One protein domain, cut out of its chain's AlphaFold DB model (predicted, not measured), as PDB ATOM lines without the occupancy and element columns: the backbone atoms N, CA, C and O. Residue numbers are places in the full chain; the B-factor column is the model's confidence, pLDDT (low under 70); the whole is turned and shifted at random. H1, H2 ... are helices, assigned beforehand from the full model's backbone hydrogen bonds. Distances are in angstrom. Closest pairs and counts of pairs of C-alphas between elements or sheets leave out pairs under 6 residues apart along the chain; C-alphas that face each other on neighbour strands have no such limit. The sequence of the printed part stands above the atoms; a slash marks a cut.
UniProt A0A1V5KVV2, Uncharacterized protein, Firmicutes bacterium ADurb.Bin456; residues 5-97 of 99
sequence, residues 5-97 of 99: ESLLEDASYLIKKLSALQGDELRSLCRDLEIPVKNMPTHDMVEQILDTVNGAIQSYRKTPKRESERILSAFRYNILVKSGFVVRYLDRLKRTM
ATOM      1  N   GLU A   5      -1.137  95.607 115.719       77.81
ATOM      2  CA  GLU A   5      -2.278  96.065 116.515       77.81
ATOM      3  C   GLU A   5      -2.834  97.387 115.981       77.81
ATOM      4  O   GLU A   5      -4.039  97.501 115.767       77.81
ATOM      5  N   SER A   6      -1.960  98.346 115.658       84.12
ATOM      6  CA  SER A   6      -2.388  99.641 115.115       84.12
ATOM      7  C   SER A   6      -3.121  99.502 113.777       84.12
ATOM      8  O   SER A   6      -4.118 100.175 113.541       84.12
ATOM      9  N   LEU A   7      -2.693  98.570 112.914       89.31
ATOM     10  CA  LEU A   7      -3.355  98.327 111.631       89.31
ATOM     11  C   LEU A   7      -4.759  97.721 111.811       89.31
ATOM     12  O   LEU A   7      -5.685  98.067 111.076       89.31
ATOM     13  N   LEU A   8      -4.924  96.832 112.794       92.25
ATOM     14  CA  LEU A   8      -6.217  96.234 113.135       92.25
ATOM     15  C   LEU A   8      -7.183  97.250 113.752       92.25
ATOM     16  O   LEU A   8      -8.377  97.232 113.430       92.25
ATOM     17  N   GLU A   9      -6.685  98.117 114.631       91.69
ATOM     18  CA  GLU A   9      -7.459  99.203 115.238       91.69
ATOM     19  C   GLU A   9      -7.913 100.211 114.182       91.69
ATOM     20  O   GLU A   9      -9.113 100.491 114.085       91.69
ATOM     21  N   ASP A  10      -6.988 100.663 113.328       91.00
ATOM     22  CA  ASP A  10      -7.272 101.566 112.214       91.00
ATOM     23  C   ASP A  10      -8.365 100.984 111.310       91.00
ATOM     24  O   ASP A  10      -9.381 101.631 111.054       91.00
ATOM     25  N   ALA A  11      -8.203  99.739 110.853       92.94
ATOM     26  CA  ALA A  11      -9.170  99.108 109.960       92.94
ATOM     27  C   ALA A  11     -10.554  98.959 110.617       92.94
ATOM     28  O   ALA A  11     -11.572  99.289 110.003       92.94
ATOM     29  N   SER A  12     -10.600  98.538 111.885       93.06
ATOM     30  CA  SER A  12     -11.854  98.393 112.641       93.06
ATOM     31  C   SER A  12     -12.575  99.733 112.827       93.06
ATOM     32  O   SER A  12     -13.809  99.794 112.806       93.06
ATOM     33  N   TYR A  13     -11.823 100.820 113.012       91.75
ATOM     34  CA  TYR A  13     -12.379 102.164 113.110       91.75
ATOM     35  C   TYR A  13     -12.893 102.666 111.755       91.75
ATOM     36  O   TYR A  13     -14.030 103.137 111.661       91.75
ATOM     37  N   LEU A  14     -12.078 102.548 110.704       92.69
ATOM     38  CA  LEU A  14     -12.361 103.103 109.380       92.69
ATOM     39  C   LEU A  14     -13.516 102.391 108.668       92.69
ATOM     40  O   LEU A  14     -14.261 103.045 107.938       92.69
ATOM     41  N   ILE A  15     -13.756 101.105 108.951       94.12
ATOM     42  CA  ILE A  15     -14.963 100.389 108.501       94.12
ATOM     43  C   ILE A  15     -16.237 101.172 108.845       94.12
ATOM     44  O   ILE A  15     -17.116 101.344 108.002       94.12
ATOM     45  N   LYS A  16     -16.318 101.738 110.055       90.38
ATOM     46  CA  LYS A  16     -17.493 102.497 110.523       90.38
ATOM     47  C   LYS A  16     -17.690 103.820 109.780       90.38
ATOM     48  O   LYS A  16     -18.660 104.532 110.038       90.38
ATOM     49  N   LYS A  17     -16.743 104.199 108.920       88.50
ATOM     50  CA  LYS A  17     -16.720 105.456 108.170       88.50
ATOM     51  C   LYS A  17     -16.947 105.258 106.670       88.50
ATOM     52  O   LYS A  17     -17.042 106.254 105.960       88.50
ATOM     53  N   LEU A  18     -17.104 104.016 106.200       88.44
ATOM     54  CA  LEU A  18     -17.335 103.694 104.787       88.44
ATOM     55  C   LEU A  18     -18.559 104.397 104.193       88.44
ATOM     56  O   LEU A  18     -18.499 104.875 103.064       88.44
ATOM     57  N   SER A  19     -19.634 104.545 104.969       85.06
ATOM     58  CA  SER A  19     -20.851 105.250 104.541       85.06
ATOM     59  C   SER A  19     -20.644 106.744 104.258       85.06
ATOM     60  O   SER A  19     -21.506 107.378 103.657       85.06
ATOM     61  N   ALA A  20     -19.515 107.324 104.677       85.69
ATOM     62  CA  ALA A  20     -19.158 108.712 104.393       85.69
ATOM     63  C   ALA A  20     -18.374 108.888 103.077       85.69
ATOM     64  O   ALA A  20     -17.987 110.020 102.749       85.69
ATOM     65  N   LEU A  21     -18.102 107.795 102.358       89.25
ATOM     66  CA  LEU A  21     -17.464 107.817 101.048       89.25
ATOM     67  C   LEU A  21     -18.501 107.980  99.934       89.25
ATOM     68  O   LEU A  21     -19.612 107.456  99.998       89.25
ATOM     69  N   GLN A  22     -18.118 108.715  98.899       88.62
ATOM     70  CA  GLN A  22     -18.903 108.907  97.686       88.62
ATOM     71  C   GLN A  22     -18.665 107.765  96.689       88.62
ATOM     72  O   GLN A  22     -17.694 107.017  96.796       88.62
ATOM     73  N   GLY A  23     -19.535 107.645  95.681       88.62
ATOM     74  CA  GLY A  23     -19.480 106.553  94.702       88.62
ATOM     75  C   GLY A  23     -18.118 106.390  94.015       88.62
ATOM     76  O   GLY A  23     -17.636 105.269  93.888       88.62
ATOM     77  N   ASP A  24     -17.457 107.483  93.632       90.00
ATOM     78  CA  ASP A  24     -16.139 107.415  92.983       90.00
ATOM     79  C   ASP A  24     -15.014 107.028  93.951       90.00
ATOM     80  O   ASP A  24     -14.092 106.301  93.574       90.00
ATOM     81  N   GLU A  25     -15.114 107.447  95.216       91.31
ATOM     82  CA  GLU A  25     -14.189 107.040  96.279       91.31
ATOM     83  C   GLU A  25     -14.327 105.536  96.547       91.31
ATOM     84  O   GLU A  25     -13.322 104.827  96.605       91.31
ATOM     85  N   LEU A  26     -15.562 105.028  96.603       93.31
ATOM     86  CA  LEU A  26     -15.855 103.601  96.747       93.31
ATOM     87  C   LEU A  26     -15.353 102.793  95.547       93.31
ATOM     88  O   LEU A  26     -14.684 101.783  95.738       93.31
ATOM     89  N   ARG A  27     -15.568 103.264  94.310       92.94
ATOM     90  CA  ARG A  27     -14.998 102.623  93.110       92.94
ATOM     91  C   ARG A  27     -13.475 102.578  93.167       92.94
ATOM     92  O   ARG A  27     -12.876 101.571  92.793       92.94
ATOM     93  N   SER A  28     -12.836 103.664  93.606       92.12
ATOM     94  CA  SER A  28     -11.382 103.697  93.743       92.12
ATOM     95  C   SER A  28     -10.890 102.720  94.804       92.12
ATOM     96  O   SER A  28      -9.881 102.057  94.579       92.12
ATOM     97  N   LEU A  29     -11.598 102.622  95.929       94.56
ATOM     98  CA  LEU A  29     -11.286 101.676  96.990       94.56
ATOM     99  C   LEU A  29     -11.452 100.228  96.519       94.56
ATOM    100  O   LEU A  29     -10.531  99.438  96.686       94.56
ATOM    101  N   CYS A  30     -12.552  99.895  95.843       94.94
ATOM    102  CA  CYS A  30     -12.741  98.568  95.261       94.94
ATOM    103  C   CYS A  30     -11.594  98.182  94.314       94.94
ATOM    104  O   CYS A  30     -11.101  97.065  94.397       94.94
ATOM    105  N   ARG A  31     -11.113  99.101  93.460       93.62
ATOM    106  CA  ARG A  31      -9.952  98.833  92.588       93.62
ATOM    107  C   ARG A  31      -8.678  98.534  93.376       93.62
ATOM    108  O   ARG A  31      -7.978  97.589  93.035       93.62
ATOM    109  N   ASP A  32      -8.386  99.324  94.410       94.00
ATOM    110  CA  ASP A  32      -7.204  99.120  95.259       94.00
ATOM    111  C   ASP A  32      -7.278  97.800  96.052       94.00
ATOM    112  O   ASP A  32      -6.246  97.234  96.407       94.00
ATOM    113  N   LEU A  33      -8.494  97.313  96.320       95.31
ATOM    114  CA  LEU A  33      -8.767  96.041  96.988       95.31
ATOM    115  C   LEU A  33      -8.988  94.868  96.019       95.31
ATOM    116  O   LEU A  33      -9.333  93.781  96.470       95.31
ATOM    117  N   GLU A  34      -8.801  95.073  94.711       94.94
ATOM    118  CA  GLU A  34      -9.020  94.060  93.665       94.94
ATOM    119  C   GLU A  34     -10.460  93.500  93.618       94.94
ATOM    120  O   GLU A  34     -10.706  92.405  93.115       94.94
ATOM    121  N   ILE A  35     -11.439  94.282  94.079       94.81
ATOM    122  CA  ILE A  35     -12.867  93.959  94.004       94.81
ATOM    123  C   ILE A  35     -13.398  94.335  92.607       94.81
ATOM    124  O   ILE A  35     -13.272  95.491  92.182       94.81
ATOM    125  N   PRO A  36     -14.037  93.407  91.873       91.25
ATOM    126  CA  PRO A  36     -14.613  93.696  90.563       91.25
ATOM    127  C   PRO A  36     -15.863  94.585  90.676       91.25
ATOM    128  O   PRO A  36     -16.823  94.233  91.346       91.25
ATOM    129  N   VAL A  37     -15.888  95.725  89.969       87.56
ATOM    130  CA  VAL A  37     -16.941  96.768  90.101       87.56
ATOM    131  C   VAL A  37     -17.880  96.920  88.897       87.56
ATOM    132  O   VAL A  37     -18.627  97.899  88.810       87.56
ATOM    133  N   LYS A  38     -17.828  96.020  87.909       85.25
ATOM    134  CA  LYS A  38     -18.575  96.202  86.651       85.25
ATOM    135  C   LYS A  38     -20.085  96.280  86.927       85.25
ATOM    136  O   LYS A  38     -20.677  95.301  87.361       85.25
ATOM    137  N   ASN A  39     -20.688  97.436  86.634       84.12
ATOM    138  CA  ASN A  39     -22.108  97.746  86.868       84.12
ATOM    139  C   ASN A  39     -22.576  97.585  88.326       84.12
ATOM    140  O   ASN A  39     -23.759  97.363  88.559       84.12
ATOM    141  N   MET A  40     -21.670  97.716  89.297       89.06
ATOM    142  CA  MET A  40     -21.996  97.541  90.711       89.06
ATOM    143  C   MET A  40     -22.631  98.816  91.310       89.06
ATOM    144  O   MET A  40     -22.033  99.897  91.206       89.06
ATOM    145  N   PRO A  41     -23.821  98.723  91.931       91.88
ATOM    146  CA  PRO A  41     -24.407  99.779  92.755       91.88
ATOM    147  C   PRO A  41     -23.522 100.171  93.943       91.88
ATOM    148  O   PRO A  41     -22.722  99.384  94.442       91.88
ATOM    149  N   THR A  42     -23.697 101.395  94.447       91.00
ATOM    150  CA  THR A  42     -22.945 101.909  95.606       91.00
ATOM    151  C   THR A  42     -23.112 101.058  96.860       91.00
ATOM    152  O   THR A  42     -22.137 100.832  97.570       91.00
ATOM    153  N   HIS A  43     -24.330 100.587  97.121       90.56
ATOM    154  CA  HIS A  43     -24.624  99.721  98.258       90.56
ATOM    155  C   HIS A  43     -23.800  98.426  98.197       90.56
ATOM    156  O   HIS A  43     -23.053  98.125  99.123       90.56
ATOM    157  N   ASP A  44     -23.840  97.746  97.054       92.62
ATOM    158  CA  ASP A  44     -23.119  96.495  96.822       92.62
ATOM    159  C   ASP A  44     -21.597  96.694  96.910       92.62
ATOM    160  O   ASP A  44     -20.891  95.847  97.450       92.62
ATOM    161  N   MET A  45     -21.073  97.843  96.456       94.19
ATOM    162  CA  MET A  45     -19.657  98.186  96.652       94.19
ATOM    163  C   MET A  45     -19.293  98.251  98.140       94.19
ATOM    164  O   MET A  45     -18.249  97.736  98.535       94.19
ATOM    165  N   VAL A  46     -20.142  98.864  98.972       94.06
ATOM    166  CA  VAL A  46     -19.911  98.944 100.421       94.06
ATOM    167  C   VAL A  46     -19.907  97.551 101.045       94.06
ATOM    168  O   VAL A  46     -18.995  97.255 101.814       94.06
ATOM    169  N   GLU A  47     -20.866  96.692 100.699       94.19
ATOM    170  CA  GLU A  47     -20.923  95.314 101.207       94.19
ATOM    171  C   GLU A  47     -19.670  94.517 100.835       94.19
ATOM    172  O   GLU A  47     -19.017  93.949 101.708       94.19
ATOM    173  N   GLN A  48     -19.253  94.564  99.567       95.44
ATOM    174  CA  GLN A  48     -18.056  93.856  99.105       95.44
ATOM    175  C   GLN A  48     -16.783  94.337  99.813       95.44
ATOM    176  O   GLN A  48     -15.923  93.532 100.186       95.44
ATOM    177  N   ILE A  49     -16.655  95.650 100.036       96.50
ATOM    178  CA  ILE A  49     -15.542  96.213 100.808       96.50
ATOM    179  C   ILE A  49     -15.595  95.714 102.256       96.50
ATOM    180  O   ILE A  49     -14.564  95.303 102.791       96.50
ATOM    181  N   LEU A  50     -16.768  95.731 102.897       96.06
ATOM    182  CA  LEU A  50     -16.934  95.256 104.271       96.06
ATOM    183  C   LEU A  50     -16.530  93.790 104.409       96.06
ATOM    184  O   LEU A  50     -15.750  93.465 105.304       96.06
ATOM    185  N   ASP A  51     -17.007  92.925 103.519       96.38
ATOM    186  CA  ASP A  51     -16.694  91.497 103.537       96.38
ATOM    187  C   ASP A  51     -15.195  91.254 103.348       96.38
ATOM    188  O   ASP A  51     -14.568  90.534 104.133       96.38
ATOM    189  N   THR A  52     -14.589  91.932 102.371       97.06
ATOM    190  CA  THR A  52     -13.153  91.827 102.072       97.06
ATOM    191  C   THR A  52     -12.296  92.261 103.263       97.06
ATOM    192  O   THR A  52     -11.374  91.550 103.678       97.06
ATOM    193  N   VAL A  53     -12.600  93.418 103.855       96.81
ATOM    194  CA  VAL A  53     -11.811  93.968 104.964       96.81
ATOM    195  C   VAL A  53     -12.046  93.168 106.246       96.81
ATOM    196  O   VAL A  53     -11.082  92.863 106.946       96.81
ATOM    197  N   ASN A  54     -13.280  92.751 106.549       96.31
ATOM    198  CA  ASN A  54     -13.561  91.899 107.709       96.31
ATOM    199  C   ASN A  54     -12.880  90.530 107.588       96.31
ATOM    200  O   ASN A  54     -12.293  90.052 108.562       96.31
ATOM    201  N   GLY A  55     -12.889  89.927 106.396       95.62
ATOM    202  CA  GLY A  55     -12.145  88.703 106.110       95.62
ATOM    203  C   GLY A  55     -10.643  88.880 106.344       95.62
ATOM    204  O   GLY A  55     -10.011  88.056 107.013       95.62
ATOM    205  N   ALA A  56     -10.073  90.000 105.887       95.56
ATOM    206  CA  ALA A  56      -8.673  90.331 106.129       95.56
ATOM    207  C   ALA A  56      -8.365  90.560 107.619       95.56
ATOM    208  O   ALA A  56      -7.367  90.029 108.103       95.56
ATOM    209  N   ILE A  57      -9.228  91.256 108.372       94.81
ATOM    210  CA  ILE A  57      -9.100  91.436 109.833       94.81
ATOM    211  C   ILE A  57      -9.068  90.075 110.533       94.81
ATOM    212  O   ILE A  57      -8.175  89.812 111.341       94.81
ATOM    213  N   GLN A  58     -10.028  89.197 110.232       94.00
ATOM    214  CA  GLN A  58     -10.107  87.872 110.849       94.00
ATOM    215  C   GLN A  58      -8.883  87.014 110.510       94.00
ATOM    216  O   GLN A  58      -8.340  86.346 111.390       94.00
ATOM    217  N   SER A  59      -8.438  87.048 109.252       93.56
ATOM    218  CA  SER A  59      -7.241  86.343 108.793       93.56
ATOM    219  C   SER A  59      -5.988  86.856 109.509       93.56
ATOM    220  O   SER A  59      -5.266  86.066 110.112       93.56
ATOM    221  N   TYR A  60      -5.782  88.177 109.534       92.31
ATOM    222  CA  TYR A  60      -4.622  88.827 110.149       92.31
ATOM    223  C   TYR A  60      -4.545  88.596 111.666       92.31
ATOM    224  O   TYR A  60      -3.461  88.342 112.182       92.31
ATOM    225  N   ARG A  61      -5.688  88.593 112.374       90.62
ATOM    226  CA  ARG A  61      -5.760  88.260 113.813       90.62
ATOM    227  C   ARG A  61      -5.321  86.829 114.121       90.62
ATOM    228  O   ARG A  61      -4.708  86.598 115.155       90.62
ATOM    229  N   LYS A  62      -5.669  85.867 113.261       89.44
ATOM    230  CA  LYS A  62      -5.270  84.459 113.435       89.44
ATOM    231  C   LYS A  62      -3.798  84.264 113.098       89.44
ATOM    232  O   LYS A  62      -3.077  83.561 113.800       89.44
ATOM    233  N   THR A  63      -3.365  84.835 111.981       87.19
ATOM    234  CA  THR A  63      -1.986  84.764 111.506       87.19
ATOM    235  C   THR A  63      -1.729  85.965 110.600       87.19
ATOM    236  O   THR A  63      -2.364  86.060 109.546       87.19
ATOM    237  N   PRO A  64      -0.792  86.861 110.950       81.44
ATOM    238  CA  PRO A  64      -0.400  87.967 110.086       81.44
ATOM    239  C   PRO A  64       0.164  87.435 108.763       81.44
ATOM    240  O   PRO A  64       1.302  86.974 108.686       81.44
ATOM    241  N   LYS A  65      -0.663  87.434 107.715       86.00
ATOM    242  CA  LYS A  65      -0.275  87.040 106.359       86.00
ATOM    243  C   LYS A  65      -0.057  88.296 105.531       86.00
ATOM    244  O   LYS A  65      -0.811  89.259 105.638       86.00
ATOM    245  N   ARG A  66       0.920  88.242 104.624       89.19
ATOM    246  CA  ARG A  66       1.258  89.349 103.715       89.19
ATOM    247  C   ARG A  66       0.049  89.860 102.923       89.19
ATOM    248  O   ARG A  66      -0.063  91.051 102.659       89.19
ATOM    249  N   GLU A  67      -0.856  88.964 102.543       92.12
ATOM    250  CA  GLU A  67      -2.069  89.315 101.805       92.12
ATOM    251  C   GLU A  67      -3.069  90.107 102.657       92.12
ATOM    252  O   GLU A  67      -3.539  91.155 102.217       92.12
ATOM    253  N   SER A  68      -3.361  89.660 103.883       92.88
ATOM    254  CA  SER A  68      -4.270  90.390 104.770       92.88
ATOM    255  C   SER A  68      -3.665  91.723 105.204       92.88
ATOM    256  O   SER A  68      -4.362  92.731 105.201       92.88
ATOM    257  N   GLU A  69      -2.356  91.778 105.453       93.50
ATOM    258  CA  GLU A  69      -1.645  93.037 105.695       93.50
ATOM    259  C   GLU A  69      -1.774  94.013 104.518       93.50
ATOM    260  O   GLU A  69      -2.050  95.200 104.720       93.50
ATOM    261  N   ARG A  70      -1.618  93.517 103.281       94.75
ATOM    262  CA  ARG A  70      -1.764  94.310 102.054       94.75
ATOM    263  C   ARG A  70      -3.167  94.895 101.940       94.75
ATOM    264  O   ARG A  70      -3.291  96.093 101.704       94.75
ATOM    265  N   ILE A  71      -4.201  94.074 102.136       96.12
ATOM    266  CA  ILE A  71      -5.607  94.499 102.066       96.12
ATOM    267  C   ILE A  71      -5.889  95.581 103.114       96.12
ATOM    268  O   ILE A  71      -6.396  96.650 102.775       96.12
ATOM    269  N   LEU A  72      -5.508  95.351 104.375       95.62
ATOM    270  CA  LEU A  72      -5.744  96.306 105.463       95.62
ATOM    271  C   LEU A  72      -4.969  97.614 105.256       95.62
ATOM    272  O   LEU A  72      -5.499  98.701 105.496       95.62
ATOM    273  N   SER A  73      -3.731  97.528 104.764       93.62
ATOM    274  CA  SER A  73      -2.904  98.701 104.471       93.62
ATOM    275  C   SER A  73      -3.456  99.514 103.303       93.62
ATOM    276  O   SER A  73      -3.514 100.741 103.396       93.62
ATOM    277  N   ALA A  74      -3.897  98.850 102.230       94.19
ATOM    278  CA  ALA A  74      -4.527  99.496 101.082       94.19
ATOM    279  C   ALA A  74      -5.840 100.180 101.484       94.19
ATOM    280  O   ALA A  74      -6.051 101.345 101.147       94.19
ATOM    281  N   PHE A  75      -6.670  99.498 102.278       95.38
ATOM    282  CA  PHE A  75      -7.903 100.048 102.838       95.38
ATOM    283  C   PHE A  75      -7.642 101.318 103.655       95.38
ATOM    284  O   PHE A  75      -8.221 102.372 103.379       95.38
ATOM    285  N   ARG A  76      -6.712 101.246 104.616       93.62
ATOM    286  CA  ARG A  76      -6.324 102.390 105.448       93.62
ATOM    287  C   ARG A  76      -5.805 103.554 104.607       93.62
ATOM    288  O   ARG A  76      -6.243 104.687 104.790       93.62
ATOM    289  N   TYR A  77      -4.872 103.279 103.697       90.62
ATOM    290  CA  TYR A  77      -4.261 104.302 102.851       90.62
ATOM    291  C   TYR A  77      -5.297 104.992 101.965       90.62
ATOM    292  O   TYR A  77      -5.317 106.218 101.874       90.62
ATOM    293  N   ASN A  78      -6.188 104.228 101.338       92.44
ATOM    294  CA  ASN A  78      -7.196 104.797 100.463       92.44
ATOM    295  C   ASN A  78      -8.145 105.726 101.238       92.44
ATOM    296  O   ASN A  78      -8.318 106.874 100.831       92.44
ATOM    297  N   ILE A  79      -8.670 105.297 102.391       90.31
ATOM    298  CA  ILE A  79      -9.580 106.144 103.175       90.31
ATOM    299  C   ILE A  79      -8.863 107.384 103.718       90.31
ATOM    300  O   ILE A  79      -9.404 108.483 103.630       90.31
ATOM    301  N   LEU A  80      -7.653 107.253 104.258       87.31
ATOM    302  CA  LEU A  80      -6.975 108.389 104.890       87.31
ATOM    303  C   LEU A  80      -6.339 109.365 103.891       87.31
ATOM    304  O   LEU A  80      -6.232 110.547 104.205       87.31
ATOM    305  N   VAL A  81      -5.903 108.884 102.724       82.94
ATOM    306  CA  VAL A  81      -5.066 109.666 101.797       82.94
ATOM    307  C   VAL A  81      -5.742 109.910 100.454       82.94
ATOM    308  O   VAL A  81      -5.696 111.030  99.951       82.94
ATOM    309  N   LYS A  82      -6.345 108.884  99.842       77.69
ATOM    310  CA  LYS A  82      -6.949 109.026  98.504       77.69
ATOM    311  C   LYS A  82      -8.361 109.597  98.557       77.69
ATOM    312  O   LYS A  82      -8.776 110.281  97.627       77.69
ATOM    313  N   SER A  83      -9.104 109.292  99.613       76.56
ATOM    314  CA  SER A  83     -10.445 109.821  99.795       76.56
ATOM    315  C   SER A  83     -10.390 111.221 100.406       76.56
ATOM    316  O   SER A  83      -9.522 111.534 101.223       76.56
ATOM    317  N   GLY A  84     -11.363 112.071 100.079       76.44
ATOM    318  CA  GLY A  84     -11.520 113.378 100.720       76.44
ATOM    319  C   GLY A  84     -12.010 113.286 102.173       76.44
ATOM    320  O   GLY A  84     -12.413 114.300 102.743       76.44
ATOM    321  N   PHE A  85     -12.025 112.090 102.777       82.75
ATOM    322  CA  PHE A  85     -12.576 111.829 104.103       82.75
ATOM    323  C   PHE A  85     -11.961 112.714 105.188       82.75
ATOM    324  O   PHE A  85     -12.709 113.351 105.928       82.75
ATOM    325  N   VAL A  86     -10.627 112.780 105.278       81.94
ATOM    326  CA  VAL A  86      -9.939 113.556 106.327       81.94
ATOM    327  C   VAL A  86     -10.258 115.042 106.193       81.94
ATOM    328  O   VAL A  86     -10.621 115.678 107.179       81.94
ATOM    329  N   VAL A  87     -10.219 115.574 104.968       83.25
ATOM    330  CA  VAL A  87     -10.571 116.973 104.678       83.25
ATOM    331  C   VAL A  87     -12.002 117.266 105.134       83.25
ATOM    332  O   VAL A  87     -12.221 118.147 105.963       83.25
ATOM    333  N   ARG A  88     -12.977 116.451 104.705       84.44
ATOM    334  CA  ARG A  88     -14.387 116.611 105.099       84.44
ATOM    335  C   ARG A  88     -14.611 116.432 106.602       84.44
ATOM    336  O   ARG A  88     -15.519 117.035 107.171       84.44
ATOM    337  N   TYR A  89     -13.841 115.567 107.256       82.81
ATOM    338  CA  TYR A  89     -13.922 115.359 108.699       82.81
ATOM    339  C   TYR A  89     -13.437 116.591 109.472       82.81
ATOM    340  O   TYR A  89     -14.153 117.061 110.357       82.81
ATOM    341  N   LEU A  90     -12.289 117.154 109.090       84.44
ATOM    342  CA  LEU A  90     -11.746 118.373 109.691       84.44
ATOM    343  C   LEU A  90     -12.660 119.583 109.459       84.44
ATOM    344  O   LEU A  90     -12.905 120.347 110.391       84.44
ATOM    345  N   ASP A  91     -13.229 119.724 108.260       85.25
ATOM    346  CA  ASP A  91     -14.180 120.800 107.956       85.25
ATOM    347  C   ASP A  91     -15.443 120.723 108.822       85.25
ATOM    348  O   ASP A  91     -15.956 121.750 109.266       85.25
ATOM    349  N   ARG A  92     -15.942 119.512 109.107       84.44
ATOM    350  CA  ARG A  92     -17.070 119.325 110.033       84.44
ATOM    351  C   ARG A  92     -16.704 119.715 111.458       84.44
ATOM    352  O   ARG A  92     -17.484 120.421 112.085       84.44
ATOM    353  N   LEU A  93     -15.530 119.304 111.938       85.06
ATOM    354  CA  LEU A  93     -15.070 119.635 113.287       85.06
ATOM    355  C   LEU A  93     -14.948 121.147 113.502       85.06
ATOM    356  O   LEU A  93     -15.431 121.649 114.515       85.06
ATOM    357  N   LYS A  94     -14.382 121.875 112.527       84.12
ATOM    358  CA  LYS A  94     -14.287 123.345 112.561       84.12
ATOM    359  C   LYS A  94     -15.649 124.026 112.687       84.12
ATOM    360  O   LYS A  94     -15.756 125.042 113.351       84.12
ATOM    361  N   ARG A  95     -16.692 123.477 112.058       82.62
ATOM    362  CA  ARG A  95     -18.054 124.036 112.129       82.62
ATOM    363  C   ARG A  95     -18.759 123.757 113.455       82.62
ATOM    364  O   ARG A  95     -19.746 124.414 113.755       82.62
ATOM    365  N   THR A  96     -18.307 122.753 114.203       81.25
ATOM    366  CA  THR A  96     -18.939 122.315 115.459       81.25
ATOM    367  C   THR A  96     -18.240 122.816 116.719       81.25
ATOM    368  O   THR A  96     -18.808 122.680 117.797       81.25
ATOM    369  N   MET A  97     -17.029 123.365 116.610       70.19
ATOM    370  CA  MET A  97     -16.351 124.014 117.732       70.19
ATOM    371  C   MET A  97     -16.701 125.511 117.718       70.19
ATOM    372  O   MET A  97     -16.406 126.160 116.717       70.19
TER     373      MET A  97
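Overview. This is residues 5 to 97 of the 99 residues of an uncharacterized protein of Firmicutes bacterium ADurb.Bin456 (UniProt A0A1V5KVV2). The long helix H3 has H1 beside it, and H4 has H2 beside it; these two pairs of helices, each running opposite ways, pack crosswise on each other into a compact body. H5 leads away from the end of H4 as an arm, of which residues 90 to 96, with Met 97 after them, stick out free. The printed part has 93 residues with five named helices, in the order H1, H2, H3, H4, H5, and no named strand; the class is all helix. The whole is compact, with a radius of gyration of the C-alphas of 13.5 A, and flat, spanning 42 by 35 by 17 A.

Arrangement. H3, residues 42 to 62, and H4, residues 66 to 82, are the hub, touching three other helices each. They touch each other at a steep tilt of 46 degrees, opposite ways, through residues 53 to 60 of H3; the closest C-alphas are those of Ala 56 and Ser 68, 4.6 A apart. H1, residues 5 to 15, touches residues 50 to 57 of H3 at a shallow tilt of 18 degrees, opposite ways, closest at the C-alphas of Leu 8 and Ile 57, 6.5 A. H1 also touches residues 72 to 79 of H4 at a steep tilt of 55 degrees, closest at the C-alphas of Ala 11 and Arg 76, 6.3 A. H2, residues 23 to 32, touches H4 at a shallow tilt of 31 degrees, opposite ways, closest at the C-alphas of Leu 29 and Asn 78, 6.2 A. H2 touches residues 42 to 49 of H3 at a tilt of 36 degrees, only just steep, closest at the C-alphas of Gly 23 and Thr 42, 5.9 A. H1 and H2 are apart. H5, residues 85 to 96, is close to H4 but not clearly touching, closest at the C-alphas of Leu 80 and Val 86, 6.1 A, and is apart from H1, H2 and H3. In H1, H2, H3, H4 and H5 every O i to N i+4 pair is within hydrogen-bond range.

Along the chain. H3 is the longest helix, 30.6 A from C-alpha 42 at (-22.945, 101.909, 95.606) to C-alpha 62. H4 measures 21.9 A, H5 16.7 A, H1 15.6 A and H2 14.4 A. H1 begins at C-alpha 5, (-2.278, 96.065, 116.515), and H5 ends at C-alpha 96, (-18.939, 122.315, 115.459).

Size, cuts and confidence. The two C-alphas farthest apart are those of Thr 63 and Arg 95, 42.4 A. Without residues 90 to 97 the body spans 33 by 29 by 17 A. The links H3 to H4 and H4 to H5 are tight, H1 to H2 and H2 to H3 short. The printed part has no cut; its mean pLDDT is 89.8, and no printed residue is under 70.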